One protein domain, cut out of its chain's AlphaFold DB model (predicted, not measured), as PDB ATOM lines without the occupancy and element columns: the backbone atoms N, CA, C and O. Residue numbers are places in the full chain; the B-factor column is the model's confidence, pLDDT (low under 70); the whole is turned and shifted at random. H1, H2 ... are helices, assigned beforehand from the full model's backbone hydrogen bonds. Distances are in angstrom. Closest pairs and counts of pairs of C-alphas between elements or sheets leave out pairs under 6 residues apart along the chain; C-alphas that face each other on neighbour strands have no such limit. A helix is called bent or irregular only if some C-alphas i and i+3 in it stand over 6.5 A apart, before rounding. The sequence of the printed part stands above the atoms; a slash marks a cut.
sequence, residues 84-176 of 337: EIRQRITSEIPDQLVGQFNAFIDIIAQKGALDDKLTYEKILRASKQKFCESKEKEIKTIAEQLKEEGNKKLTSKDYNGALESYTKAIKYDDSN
ATOM      1  N   GLU A  84     172.828 109.380 139.346       87.94
ATOM      2  CA  GLU A  84     171.770 108.362 139.314       87.94
ATOM      3  C   GLU A  84     170.665 108.657 140.332       87.94
ATOM      4  O   GLU A  84     169.477 108.555 140.013       87.94
ATOM      5  N   ILE A  85     171.037 109.087 141.542       87.56
ATOM      6  CA  ILE A  85     170.075 109.498 142.573       87.56
ATOM      7  C   ILE A  85     169.218 110.660 142.063       87.56
ATOM      8  O   ILE A  85     167.989 110.622 142.199       87.56
ATOM      9  N   ARG A  86     169.841 111.668 141.437       88.38
ATOM     10  CA  ARG A  86     169.124 112.811 140.863       88.38
ATOM     11  C   ARG A  86     168.172 112.370 139.760       88.38
ATOM     12  O   ARG A  86     167.001 112.732 139.809       88.38
ATOM     13  N   GLN A  87     168.626 111.548 138.818       89.38
ATOM     14  CA  GLN A  87     167.777 111.038 137.738       89.38
ATOM     15  C   GLN A  87     166.571 110.260 138.281       89.38
ATOM     16  O   GLN A  87     165.438 110.498 137.855       89.38
ATOM     17  N   ARG A  88     166.795 109.370 139.253       91.69
ATOM     18  CA  ARG A  88     165.739 108.573 139.883       91.69
ATOM     19  C   ARG A  88     164.687 109.461 140.545       91.69
ATOM     20  O   ARG A  88     163.505 109.296 140.260       91.69
ATOM     21  N   ILE A  89     165.102 110.421 141.373       90.19
ATOM     22  CA  ILE A  89     164.172 111.308 142.094       90.19
ATOM     23  C   ILE A  89     163.431 112.232 141.126       90.19
ATOM     24  O   ILE A  89     162.221 112.411 141.257       90.19
ATOM     25  N   THR A  90     164.120 112.773 140.122       90.44
ATOM     26  CA  THR A  90     163.500 113.640 139.117       90.44
ATOM     27  C   THR A  90     162.466 112.889 138.275       90.44
ATOM     28  O   THR A  90     161.442 113.471 137.935       90.44
ATOM     29  N   SER A  91     162.653 111.587 138.017       90.12
ATOM     30  CA  SER A  91     161.664 110.765 137.294       90.12
ATOM     31  C   SER A  91     160.327 110.592 138.033       90.12
ATOM     32  O   SER A  91     159.347 110.104 137.464       90.12
ATOM     33  N   GLU A  92     160.272 110.936 139.322       90.62
ATOM     34  CA  GLU A  92     159.051 110.906 140.128       90.62
ATOM     35  C   GLU A  92     158.210 112.185 139.994       90.62
ATOM     36  O   GLU A  92     157.060 112.193 140.427       90.62
ATOM     37  N   ILE A  93     158.753 113.238 139.379       91.50
ATOM     38  CA  ILE A  93     158.081 114.522 139.163       91.50
ATOM     39  C   ILE A  93     157.453 114.536 137.761       91.50
ATOM     40  O   ILE A  93     158.051 113.990 136.834       91.50
ATOM     41  N   PRO A  94     156.284 115.175 137.567       93.50
ATOM     42  CA  PRO A  94     155.737 115.390 136.231       93.50
ATOM     43  C   PRO A  94     156.729 116.069 135.285       93.50
ATOM     44  O   PRO A  94     157.320 117.088 135.644       93.50
ATOM     45  N   ASP A  95     156.857 115.556 134.059       91.19
ATOM     46  CA  ASP A  95     157.817 116.035 133.051       91.19
ATOM     47  C   ASP A  95     157.742 117.560 132.837       91.19
ATOM     48  O   ASP A  95     158.762 118.234 132.694       91.19
ATOM     49  N   GLN A  96     156.535 118.131 132.904       92.31
ATOM     50  CA  GLN A  96     156.271 119.567 132.765       92.31
ATOM     51  C   GLN A  96     156.895 120.418 133.887       92.31
ATOM     52  O   GLN A  96     157.134 121.612 133.702       92.31
ATOM     53  N   LEU A  97     157.147 119.824 135.055       93.06
ATOM     54  CA  LEU A  97     157.673 120.496 136.245       93.06
ATOM     55  C   LEU A  97     159.149 120.181 136.509       93.06
ATOM     56  O   LEU A  97     159.779 120.877 137.305       93.06
ATOM     57  N   VAL A  98     159.729 119.194 135.820       92.38
ATOM     58  CA  VAL A  98     161.136 118.790 135.983       92.38
ATOM     59  C   VAL A  98     162.100 119.967 135.807       92.38
ATOM     60  O   VAL A  98     163.037 120.115 136.590       92.38
ATOM     61  N   GLY A  99     161.863 120.844 134.826       90.06
ATOM     62  CA  GLY A  99     162.697 122.033 134.614       90.06
ATOM     63  C   GLY A  99     162.677 123.001 135.805       90.06
ATOM     64  O   GLY A  99     163.729 123.456 136.248       90.06
ATOM     65  N   GLN A 100     161.493 123.256 136.369       91.62
ATOM     66  CA  GLN A 100     161.331 124.109 137.555       91.62
ATOM     67  C   GLN A 100     161.986 123.476 138.788       91.62
ATOM     68  O   GLN A 100     162.647 124.166 139.562       91.62
ATOM     69  N   PHE A 101     161.847 122.157 138.950       91.06
ATOM     70  CA  PHE A 101     162.487 121.432 140.039       91.06
ATOM     71  C   PHE A 101     164.013 121.474 139.936       91.06
ATOM     72  O   PHE A 101     164.685 121.742 140.926       91.06
ATOM     73  N   ASN A 102     164.579 121.267 138.745       88.25
ATOM     74  CA  ASN A 102     166.027 121.332 138.565       88.25
ATOM     75  C   ASN A 102     166.580 122.721 138.902       88.25
ATOM     76  O   ASN A 102     167.560 122.794 139.635       88.25
ATOM     77  N   ALA A 103     165.911 123.797 138.478       85.94
ATOM     78  CA  ALA A 103     166.299 125.157 138.854       85.94
ATOM     79  C   ALA A 103     166.249 125.380 140.377       85.94
ATOM     80  O   ALA A 103     167.150 125.991 140.949       85.94
ATOM     81  N   PHE A 104     165.228 124.843 141.054       85.12
ATOM     82  CA  PHE A 104     165.128 124.876 142.514       85.12
ATOM     83  C   PHE A 104     166.296 124.142 143.193       85.12
ATOM     84  O   PHE A 104     166.901 124.668 144.126       85.12
ATOM     85  N   ILE A 105     166.656 122.957 142.696       87.44
ATOM     86  CA  ILE A 105     167.791 122.182 143.206       87.44
ATOM     87  C   ILE A 105     169.123 122.884 142.958       87.44
ATOM     88  O   ILE A 105     169.970 122.886 143.847       87.44
ATOM     89  N   ASP A 106     169.304 123.522 141.803       81.88
ATOM     90  CA  ASP A 106     170.541 124.235 141.484       81.88
ATOM     91  C   ASP A 106     170.754 125.440 142.428       81.88
ATOM     92  O   ASP A 106     171.878 125.687 142.864       81.88
ATOM     93  N   ILE A 107     169.684 126.134 142.843       80.06
ATOM     94  CA  ILE A 107     169.748 127.203 143.862       80.06
ATOM     95  C   ILE A 107     170.169 126.647 145.231       80.06
ATOM     96  O   ILE A 107     170.968 127.265 145.937       80.06
ATOM     97  N   ILE A 108     169.636 125.487 145.621       77.56
ATOM     98  CA  ILE A 108     169.985 124.824 146.887       77.56
ATOM     99  C   ILE A 108     171.442 124.344 146.861       77.56
ATOM    100  O   ILE A 108     172.166 124.524 147.842       77.56
ATOM    101  N   ALA A 109     171.886 123.788 145.733       77.75
ATOM    102  CA  ALA A 109     173.262 123.351 145.526       77.75
ATOM    103  C   ALA A 109     174.251 124.523 145.627       77.75
ATOM    104  O   ALA A 109     175.258 124.408 146.314       77.75
ATOM    105  N   GLN A 110     173.939 125.682 145.032       73.44
ATOM    106  CA  GLN A 110     174.775 126.889 145.137       73.44
ATOM    107  C   GLN A 110     174.965 127.384 146.579       73.44
ATOM    108  O   GLN A 110     175.934 128.084 146.864       73.44
ATOM    109  N   LYS A 111     174.051 127.038 147.492       74.25
ATOM    110  CA  LYS A 111     174.145 127.361 148.922       74.25
ATOM    111  C   LYS A 111     174.884 126.290 149.740       74.25
ATOM    112  O   LYS A 111     174.872 126.370 150.964       74.25
ATOM    113  N   GLY A 112     175.495 125.297 149.087       75.81
ATOM    114  CA  GLY A 112     176.274 124.220 149.713       75.81
ATOM    115  C   GLY A 112     175.437 123.105 150.348       75.81
ATOM    116  O   GLY A 112     175.967 122.210 150.998       75.81
ATOM    117  N   ALA A 113     174.109 123.113 150.175       70.88
ATOM    118  CA  ALA A 113     173.235 122.161 150.866       70.88
ATOM    119  C   ALA A 113     173.254 120.740 150.263       70.88
ATOM    120  O   ALA A 113     172.548 119.868 150.755       70.88
ATOM    121  N   LEU A 114     174.005 120.498 149.183       75.62
ATOM    122  CA  LEU A 114     174.102 119.197 148.504       75.62
ATOM    123  C   LEU A 114     175.550 118.694 148.374       75.62
ATOM    124  O   LEU A 114     175.807 117.770 147.604       75.62
ATOM    125  N   ASP A 115     176.484 119.282 149.124       75.06
ATOM    126  CA  ASP A 115     177.916 118.962 149.028       75.06
ATOM    127  C   ASP A 115     178.260 117.615 149.685       75.06
ATOM    128  O   ASP A 115     179.166 116.905 149.241       75.06
ATOM    129  N   ASP A 116     177.501 117.217 150.711       76.81
ATOM    130  CA  ASP A 116     177.654 115.922 151.368       76.81
ATOM    131  C   ASP A 116     176.906 114.807 150.613       76.81
ATOM    132  O   ASP A 116     175.673 114.749 150.567       76.81
ATOM    133  N   LYS A 117     177.675 113.860 150.060       74.56
ATOM    134  CA  LYS A 117     177.153 112.703 149.316       74.56
ATOM    135  C   LYS A 117     176.290 111.779 150.177       74.56
ATOM    136  O   LYS A 117     175.377 111.156 149.639       74.56
ATOM    137  N   LEU A 118     176.556 111.683 151.482       74.69
ATOM    138  CA  LEU A 118     175.816 110.788 152.374       74.69
ATOM    139  C   LEU A 118     174.397 111.311 152.643       74.69
ATOM    140  O   LEU A 118     173.449 110.528 152.736       74.69
ATOM    141  N   THR A 119     174.229 112.633 152.724       81.31
ATOM    142  CA  THR A 119     172.923 113.280 152.923       81.31
ATOM    143  C   THR A 119     172.241 113.719 151.625       81.31
ATOM    144  O   THR A 119     171.037 113.993 151.656       81.31
ATOM    145  N   TYR A 120     172.941 113.695 150.484       81.56
ATOM    146  CA  TYR A 120     172.443 114.111 149.165       81.56
ATOM    147  C   TYR A 120     171.049 113.564 148.835       81.56
ATOM    148  O   TYR A 120     170.131 114.324 148.525       81.56
ATOM    149  N   GLU A 121     170.851 112.245 148.947       85.75
ATOM    150  CA  GLU A 121     169.557 111.623 148.648       85.75
ATOM    151  C   GLU A 121     168.452 112.113 149.590       85.75
ATOM    152  O   GLU A 121     167.343 112.418 149.148       85.75
ATOM    153  N   LYS A 122     168.749 112.218 150.888       84.56
ATOM    154  CA  LYS A 122     167.781 112.657 151.898       84.56
ATOM    155  C   LYS A 122     167.320 114.087 151.623       84.56
ATOM    156  O   LYS A 122     166.118 114.354 151.641       84.56
ATOM    157  N   ILE A 123     168.264 114.981 151.344       85.38
ATOM    158  CA  ILE A 123     167.983 116.389 151.056       85.38
ATOM    159  C   ILE A 123     167.204 116.497 149.748       85.38
ATOM    160  O   ILE A 123     166.169 117.156 149.708       85.38
ATOM    161  N   LEU A 124     167.614 115.775 148.703       87.75
ATOM    162  CA  LEU A 124     166.928 115.810 147.415       87.75
ATOM    163  C   LEU A 124     165.488 115.266 147.500       87.75
ATOM    164  O   LEU A 124     164.584 115.824 146.877       87.75
ATOM    165  N   ARG A 125     165.236 114.236 148.320       86.94
ATOM    166  CA  ARG A 125     163.879 113.729 148.596       86.94
ATOM    167  C   ARG A 125     163.019 114.739 149.352       86.94
ATOM    168  O   ARG A 125     161.863 114.928 148.974       86.94
ATOM    169  N   ALA A 126     163.569 115.401 150.370       85.75
ATOM    170  CA  ALA A 126     162.866 116.448 151.112       85.75
ATOM    171  C   ALA A 126     162.542 117.653 150.212       85.75
ATOM    172  O   ALA A 126     161.415 118.146 150.209       85.75
ATOM    173  N   SER A 127     163.500 118.063 149.379       87.06
ATOM    174  CA  SER A 127     163.328 119.107 148.369       87.06
ATOM    175  C   SER A 127     162.247 118.744 147.352       87.06
ATOM    176  O   SER A 127     161.380 119.569 147.076       87.06
ATOM    177  N   LYS A 128     162.234 117.502 146.842       91.31
ATOM    178  CA  LYS A 128     161.161 117.000 145.965       91.31
ATOM    179  C   LYS A 128     159.804 117.101 146.655       91.31
ATOM    180  O   LYS A 128     158.864 117.620 146.065       91.31
ATOM    181  N   GLN A 129     159.700 116.623 147.894       87.06
ATOM    182  CA  GLN A 129     158.447 116.665 148.645       87.06
ATOM    183  C   GLN A 129     157.933 118.103 148.792       87.06
ATOM    184  O   GLN A 129     156.799 118.376 148.411       87.06
ATOM    185  N   LYS A 130     158.775 119.031 149.262       86.50
ATOM    186  CA  LYS A 130     158.405 120.446 149.428       86.50
ATOM    187  C   LYS A 130     158.024 121.112 148.108       86.50
ATOM    188  O   LYS A 130     157.072 121.885 148.058       86.50
ATOM    189  N   PHE A 131     158.737 120.781 147.036       88.88
ATOM    190  CA  PHE A 131     158.413 121.254 145.698       88.88
ATOM    191  C   PHE A 131     157.039 120.746 145.235       88.88
ATOM    192  O   PHE A 131     156.220 121.540 144.779       88.88
ATOM    193  N   CYS A 132     156.752 119.451 145.401       87.81
ATOM    194  CA  CYS A 132     155.456 118.878 145.042       87.81
ATOM    195  C   CYS A 132     154.311 119.448 145.892       87.81
ATOM    196  O   CYS A 132     153.265 119.768 145.337       87.81
ATOM    197  N   GLU A 133     154.516 119.642 147.200       88.56
ATOM    198  CA  GLU A 133     153.556 120.314 148.093       88.56
ATOM    199  C   GLU A 133     153.241 121.733 147.588       88.56
ATOM    200  O   GLU A 133     152.079 122.099 147.426       88.56
ATOM    201  N   SER A 134     154.266 122.515 147.228       88.88
ATOM    202  CA  SER A 134     154.079 123.860 146.667       88.88
ATOM    203  C   SER A 134     153.371 123.869 145.306       88.88
ATOM    204  O   SER A 134     152.846 124.908 144.901       88.88
ATOM    205  N   LYS A 135     153.385 122.749 144.577       92.44
ATOM    206  CA  LYS A 135     152.843 122.607 143.218       92.44
ATOM    207  C   LYS A 135     151.620 121.698 143.148       92.44
ATOM    208  O   LYS A 135     151.199 121.340 142.051       92.44
ATOM    209  N   GLU A 136     151.002 121.378 144.285       92.50
ATOM    210  CA  GLU A 136     149.923 120.390 144.389       92.50
ATOM    211  C   GLU A 136     148.807 120.619 143.355       92.50
ATOM    212  O   GLU A 136     148.410 119.702 142.638       92.50
ATOM    213  N   LYS A 137     148.332 121.861 143.211       94.38
ATOM    214  CA  LYS A 137     147.267 122.206 142.255       94.38
ATOM    215  C   LYS A 137     147.672 121.968 140.794       94.38
ATOM    216  O   LYS A 137     146.858 121.505 139.993       94.38
ATOM    217  N   GLU A 138     148.914 122.293 140.441       95.25
ATOM    218  CA  GLU A 138     149.459 122.061 139.099       95.25
ATOM    219  C   GLU A 138     149.607 120.555 138.840       95.25
ATOM    220  O   GLU A 138     149.179 120.073 137.795       95.25
ATOM    221  N   ILE A 139     150.107 119.798 139.823       95.19
ATOM    222  CA  ILE A 139     150.252 118.336 139.751       95.19
ATOM    223  C   ILE A 139     148.892 117.659 139.545       95.19
ATOM    224  O   ILE A 139     148.756 116.843 138.634       95.19
ATOM    225  N   LYS A 140     147.862 118.052 140.306       95.94
ATOM    226  CA  LYS A 140     146.488 117.549 140.117       95.94
ATOM    227  C   LYS A 140     145.944 117.870 138.726       95.94
ATOM    228  O   LYS A 140     145.315 117.032 138.090       95.94
ATOM    229  N   THR A 141     146.232 119.065 138.209       97.06
ATOM    230  CA  THR A 141     145.828 119.446 136.845       97.06
ATOM    231  C   THR A 141     146.506 118.563 135.793       97.06
ATOM    232  O   THR A 141     145.857 118.135 134.840       97.06
ATOM    233  N   ILE A 142     147.790 118.242 135.972       96.81
ATOM    234  CA  ILE A 142     148.524 117.332 135.083       96.81
ATOM    235  C   ILE A 142     147.958 115.904 135.169       96.81
ATOM    236  O   ILE A 142     147.770 115.261 134.136       96.81
ATOM    237  N   ALA A 143     147.634 115.414 136.369       97.38
ATOM    238  CA  ALA A 143     147.005 114.105 136.550       97.38
ATOM    239  C   ALA A 143     145.644 114.014 135.830       97.38
ATOM    240  O   ALA A 143     145.378 113.038 135.124       97.38
ATOM    241  N   GLU A 144     144.823 115.066 135.898       97.25
ATOM    242  CA  GLU A 144     143.564 115.138 135.150       97.25
ATOM    243  C   GLU A 144     143.771 115.143 133.630       97.25
ATOM    244  O   GLU A 144     143.040 114.463 132.905       97.25
ATOM    245  N   GLN A 145     144.786 115.851 133.126       97.62
ATOM    246  CA  GLN A 145     145.131 115.828 131.700       97.62
ATOM    247  C   GLN A 145     145.552 114.427 131.239       97.62
ATOM    248  O   GLN A 145     145.109 113.972 130.183       97.62
ATOM    249  N   LEU A 146     146.348 113.720 132.045       98.06
ATOM    250  CA  LEU A 146     146.745 112.336 131.777       98.06
ATOM    251  C   LEU A 146     145.540 111.394 131.775       98.06
ATOM    252  O   LEU A 146     145.451 110.516 130.917       98.06
ATOM    253  N   LYS A 147     144.574 111.593 132.677       97.94
ATOM    254  CA  LYS A 147     143.306 110.857 132.640       97.94
ATOM    255  C   LYS A 147     142.556 111.114 131.330       97.94
ATOM    256  O   LYS A 147     142.084 110.158 130.719       97.94
ATOM    257  N   GLU A 148     142.458 112.360 130.865       98.19
ATOM    258  CA  GLU A 148     141.798 112.653 129.583       98.19
ATOM    259  C   GLU A 148     142.541 112.066 128.376       98.19
ATOM    260  O   GLU A 148     141.915 111.579 127.433       98.19
ATOM    261  N   GLU A 149     143.871 112.053 128.397       97.88
ATOM    262  CA  GLU A 149     144.668 111.346 127.394       97.88
ATOM    263  C   GLU A 149     144.381 109.836 127.418       97.88
ATOM    264  O   GLU A 149     144.128 109.230 126.374       97.88
ATOM    265  N   GLY A 150     144.331 109.243 128.614       98.19
ATOM    266  CA  GLY A 150     143.950 107.848 128.817       98.19
ATOM    267  C   GLY A 150     142.547 107.541 128.287       98.19
ATOM    268  O   GLY A 150     142.355 106.524 127.621       98.19
ATOM    269  N   ASN A 151     141.577 108.437 128.497       97.88
ATOM    270  CA  ASN A 151     140.214 108.303 127.971       97.88
ATOM    271  C   ASN A 151     140.204 108.269 126.432       97.88
ATOM    272  O   ASN A 151     139.500 107.454 125.825       97.88
ATOM    273  N   LYS A 152     141.000 109.135 125.787       98.31
ATOM    274  CA  LYS A 152     141.128 109.170 124.321       98.31
ATOM    275  C   LYS A 152     141.723 107.867 123.791       98.31
ATOM    276  O   LYS A 152     141.136 107.257 122.902       98.31
ATOM    277  N   LYS A 153     142.824 107.398 124.386       98.06
ATOM    278  CA  LYS A 153     143.469 106.127 124.008       98.06
ATOM    279  C   LYS A 153     142.542 104.929 124.209       98.06
ATOM    280  O   LYS A 153     142.429 104.088 123.320       98.06
ATOM    281  N   LEU A 154     141.790 104.905 125.312       95.12
ATOM    282  CA  LEU A 154     140.782 103.878 125.584       95.12
ATOM    283  C   LEU A 154     139.692 103.852 124.501       95.12
ATOM    284  O   LEU A 154     139.306 102.779 124.042       95.12
ATOM    285  N   THR A 155     139.235 105.025 124.053       96.19
ATOM    286  CA  THR A 155     138.257 105.155 122.956       96.19
ATOM    287  C   THR A 155     138.824 104.636 121.632       96.19
ATOM    288  O   THR A 155     138.121 103.969 120.874       96.19
ATOM    289  N   SER A 156     140.115 104.858 121.380       96.44
ATOM    290  CA  SER A 156     140.845 104.298 120.236       96.44
ATOM    291  C   SER A 156     141.225 102.817 120.399       96.44
ATOM    292  O   SER A 156     141.890 102.274 119.520       96.44
ATOM    293  N   LYS A 157     140.800 102.153 121.487       96.25
ATOM    294  CA  LYS A 157     141.157 100.770 121.858       96.25
ATOM    295  C   LYS A 157     142.661 100.533 122.066       96.25
ATOM    296  O   LYS A 157     143.104  99.387 122.099       96.25
ATOM    297  N   ASP A 158     143.441 101.592 122.264       98.00
ATOM    298  CA  ASP A 158     144.823 101.489 122.730       98.00
ATOM    299  C   ASP A 158     144.833 101.318 124.256       98.00
ATOM    300  O   ASP A 158     144.982 102.265 125.032       98.00
ATOM    301  N   TYR A 159     144.613 100.079 124.695       97.50
ATOM    302  CA  TYR A 159     144.515  99.750 126.115       97.50
ATOM    303  C   TYR A 159     145.852  99.879 126.854       97.50
ATOM    304  O   TYR A 159     145.857 100.262 128.023       97.50
ATOM    305  N   ASN A 160     146.981  99.601 126.191       98.00
ATOM    306  CA  ASN A 160     148.308  99.717 126.804       98.00
ATOM    307  C   ASN A 160     148.696 101.184 127.003       98.00
ATOM    308  O   ASN A 160     149.112 101.563 128.098       98.00
ATOM    309  N   GLY A 161     148.494 102.028 125.989       98.06
ATOM    310  CA  GLY A 161     148.747 103.457 126.121       98.06
ATOM    311  C   GLY A 161     147.801 104.129 127.122       98.06
ATOM    312  O   GLY A 161     148.225 105.015 127.866       98.06
ATOM    313  N   ALA A 162     146.535 103.696 127.198       98.38
ATOM    314  CA  ALA A 162     145.603 104.170 128.223       98.38
ATOM    315  C   ALA A 162     146.057 103.775 129.639       98.38
ATOM    316  O   ALA A 162     146.047 104.607 130.549       98.38
ATOM    317  N   LEU A 163     146.506 102.530 129.820       98.31
ATOM    318  CA  LEU A 163     147.043 102.026 131.084       98.31
ATOM    319  C   LEU A 163     148.272 102.820 131.541       98.31
ATOM    320  O   LEU A 163     148.375 103.140 132.728       98.31
ATOM    321  N   GLU A 164     149.174 103.173 130.622       98.00
ATOM    322  CA  GLU A 164     150.326 104.029 130.919       98.00
ATOM    323  C   GLU A 164     149.875 105.409 131.418       98.00
ATOM    324  O   GLU A 164     150.323 105.863 132.474       98.00
ATOM    325  N   SER A 165     148.940 106.048 130.708       98.31
ATOM    326  CA  SER A 165     148.408 107.363 131.076       98.31
ATOM    327  C   SER A 165     147.750 107.353 132.464       98.31
ATOM    328  O   SER A 165     148.088 108.193 133.298       98.31
ATOM    329  N   TYR A 166     146.889 106.374 132.773       98.56
ATOM    330  CA  TYR A 166     146.288 106.272 134.113       98.56
ATOM    331  C   TYR A 166     147.307 105.928 135.199       98.56
ATOM    332  O   TYR A 166     147.193 106.410 136.321       98.56
ATOM    333  N   THR A 167     148.326 105.126 134.885       98.25
ATOM    334  CA  THR A 167     149.394 104.808 135.844       98.25
ATOM    335  C   THR A 167     150.217 106.042 136.193       98.25
ATOM    336  O   THR A 167     150.519 106.250 137.367       98.25
ATOM    337  N   LYS A 168     150.526 106.898 135.211       96.75
ATOM    338  CA  LYS A 168     151.165 108.196 135.465       96.75
ATOM    339  C   LYS A 168     150.253 109.126 136.264       96.75
ATOM    340  O   LYS A 168     150.724 109.727 137.220       96.75
ATOM    341  N   ALA A 169     148.959 109.196 135.932       97.69
ATOM    342  CA  ALA A 169     147.997 109.990 136.700       97.69
ATOM    343  C   ALA A 169     147.985 109.577 138.181       97.69
ATOM    344  O   ALA A 169     148.164 110.428 139.041       97.69
ATOM    345  N   ILE A 170     147.907 108.271 138.463       97.69
ATOM    346  CA  ILE A 170     147.947 107.706 139.823       97.69
ATOM    347  C   ILE A 170     149.272 107.991 140.539       97.69
ATOM    348  O   ILE A 170     149.280 108.246 141.736       97.69
ATOM    349  N   LYS A 171     150.399 107.943 139.821       95.19
ATOM    350  CA  LYS A 171     151.718 108.265 140.387       95.19
ATOM    351  C   LYS A 171     151.784 109.712 140.891       95.19
ATOM    352  O   LYS A 171     152.508 109.983 141.844       95.19
ATOM    353  N   TYR A 172     151.079 110.627 140.228       93.88
ATOM    354  CA  TYR A 172     151.093 112.057 140.538       93.88
ATOM    355  C   TYR A 172     149.985 112.475 141.506       93.88
ATOM    356  O   TYR A 172     150.221 113.312 142.372       93.88
ATOM    357  N   ASP A 173     148.802 111.887 141.370       94.12
ATOM    358  CA  ASP A 173     147.672 112.056 142.273       94.12
ATOM    359  C   ASP A 173     146.977 110.705 142.458       94.12
ATOM    360  O   ASP A 173     146.285 110.192 141.574       94.12
ATOM    361  N   ASP A 174     147.168 110.118 143.632       95.19
ATOM    362  CA  ASP A 174     146.599 108.827 143.979       95.19
ATOM    363  C   ASP A 174     145.216 108.944 144.629       95.19
ATOM    364  O   ASP A 174     144.626 107.915 144.948       95.19
ATOM    365  N   SER A 175     144.667 110.148 144.803       95.19
ATOM    366  CA  SER A 175     143.418 110.364 145.538       95.19
ATOM    367  C   SER A 175     142.163 110.117 144.692       95.19
ATOM    368  O   SER A 175     141.104 109.768 145.223       95.19
ATOM    369  N   ASN A 176     142.262 110.242 143.365       96.31
ATOM    370  CA  ASN A 176     141.104 110.166 142.481       96.31
ATOM    371  C   ASN A 176     140.724 108.714 142.125       96.31
ATOM    372  O   ASN A 176     141.390 108.034 141.340       96.31
TER     373      ASN A 176
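What this domain is: This is residues 84 to 176 of the 337 residues of the protein "Tetratricopeptide-like helical domain-containing protein (TPR)" of Tieghemostelium lacteum (UniProt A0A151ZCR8). Two lobes meet end to end as a V: H3 and H4, joined at Lys 135, make its two arms. H5 folds back along H4 as a helical hairpin, while H1 runs beside part of H3 and H2 crosses H3, forming the other lobe. The printed part has 93 residues with five named helices, H1 to H5 in chain order, and no named strand: all helix. It is loose, with a radius of gyration of the C-alphas of 15.7 A and spans of 50 by 25 by 21 A.

Where its parts are: Find C-alpha 84 at (171.770, 108.362, 139.314), where H1 begins; it runs 9.8 A to residue 90. H2, residues 95 to 110, covers 23.5 A, and H3, residues 117 to 134, 25.8 A. Both are irregular: C-alphas 96 and 99 are 7.1 A apart, C-alphas 118 and 121 7.3 A. H4, residues 136 to 155, covers 28.8 A; H5, residues 159 to 172, runs 20.1 A to C-alpha 172 at (151.093, 112.057, 140.538).

How they stand to each other: Look first at Ile 85 and Glu 121, the closest C-alphas of H1 and H3 at 6.5 A; H1 touches residues 121 to 128 of H3 alone, at a shallow tilt of 9 degrees, the same way. H2 touches H3 at a steep tilt of 51 degrees, with closest C-alphas Phe 101 and Phe 131 at 7.0 A. H3 and H4 are close but not clearly touching, about perpendicular at 79 degrees. H4 and H5 touch at Gly 150 and Ala 162, their closest C-alphas, 4.1 A, opposite ways at a shallow tilt of 10 degrees. H5 is apart from H1, H2 and H3. Every O i to N i+4 pair is within hydrogen-bond range in H1, H4 and H5, against 10 of 12 in H2 and 12 of 14 in H3.

The domain as a whole: The C-alphas farthest apart, those of Gly 112 and Lys 157, are 50.6 A apart. The printed part has no cut, no link is long, and no printed residue is under 70 in pLDDT.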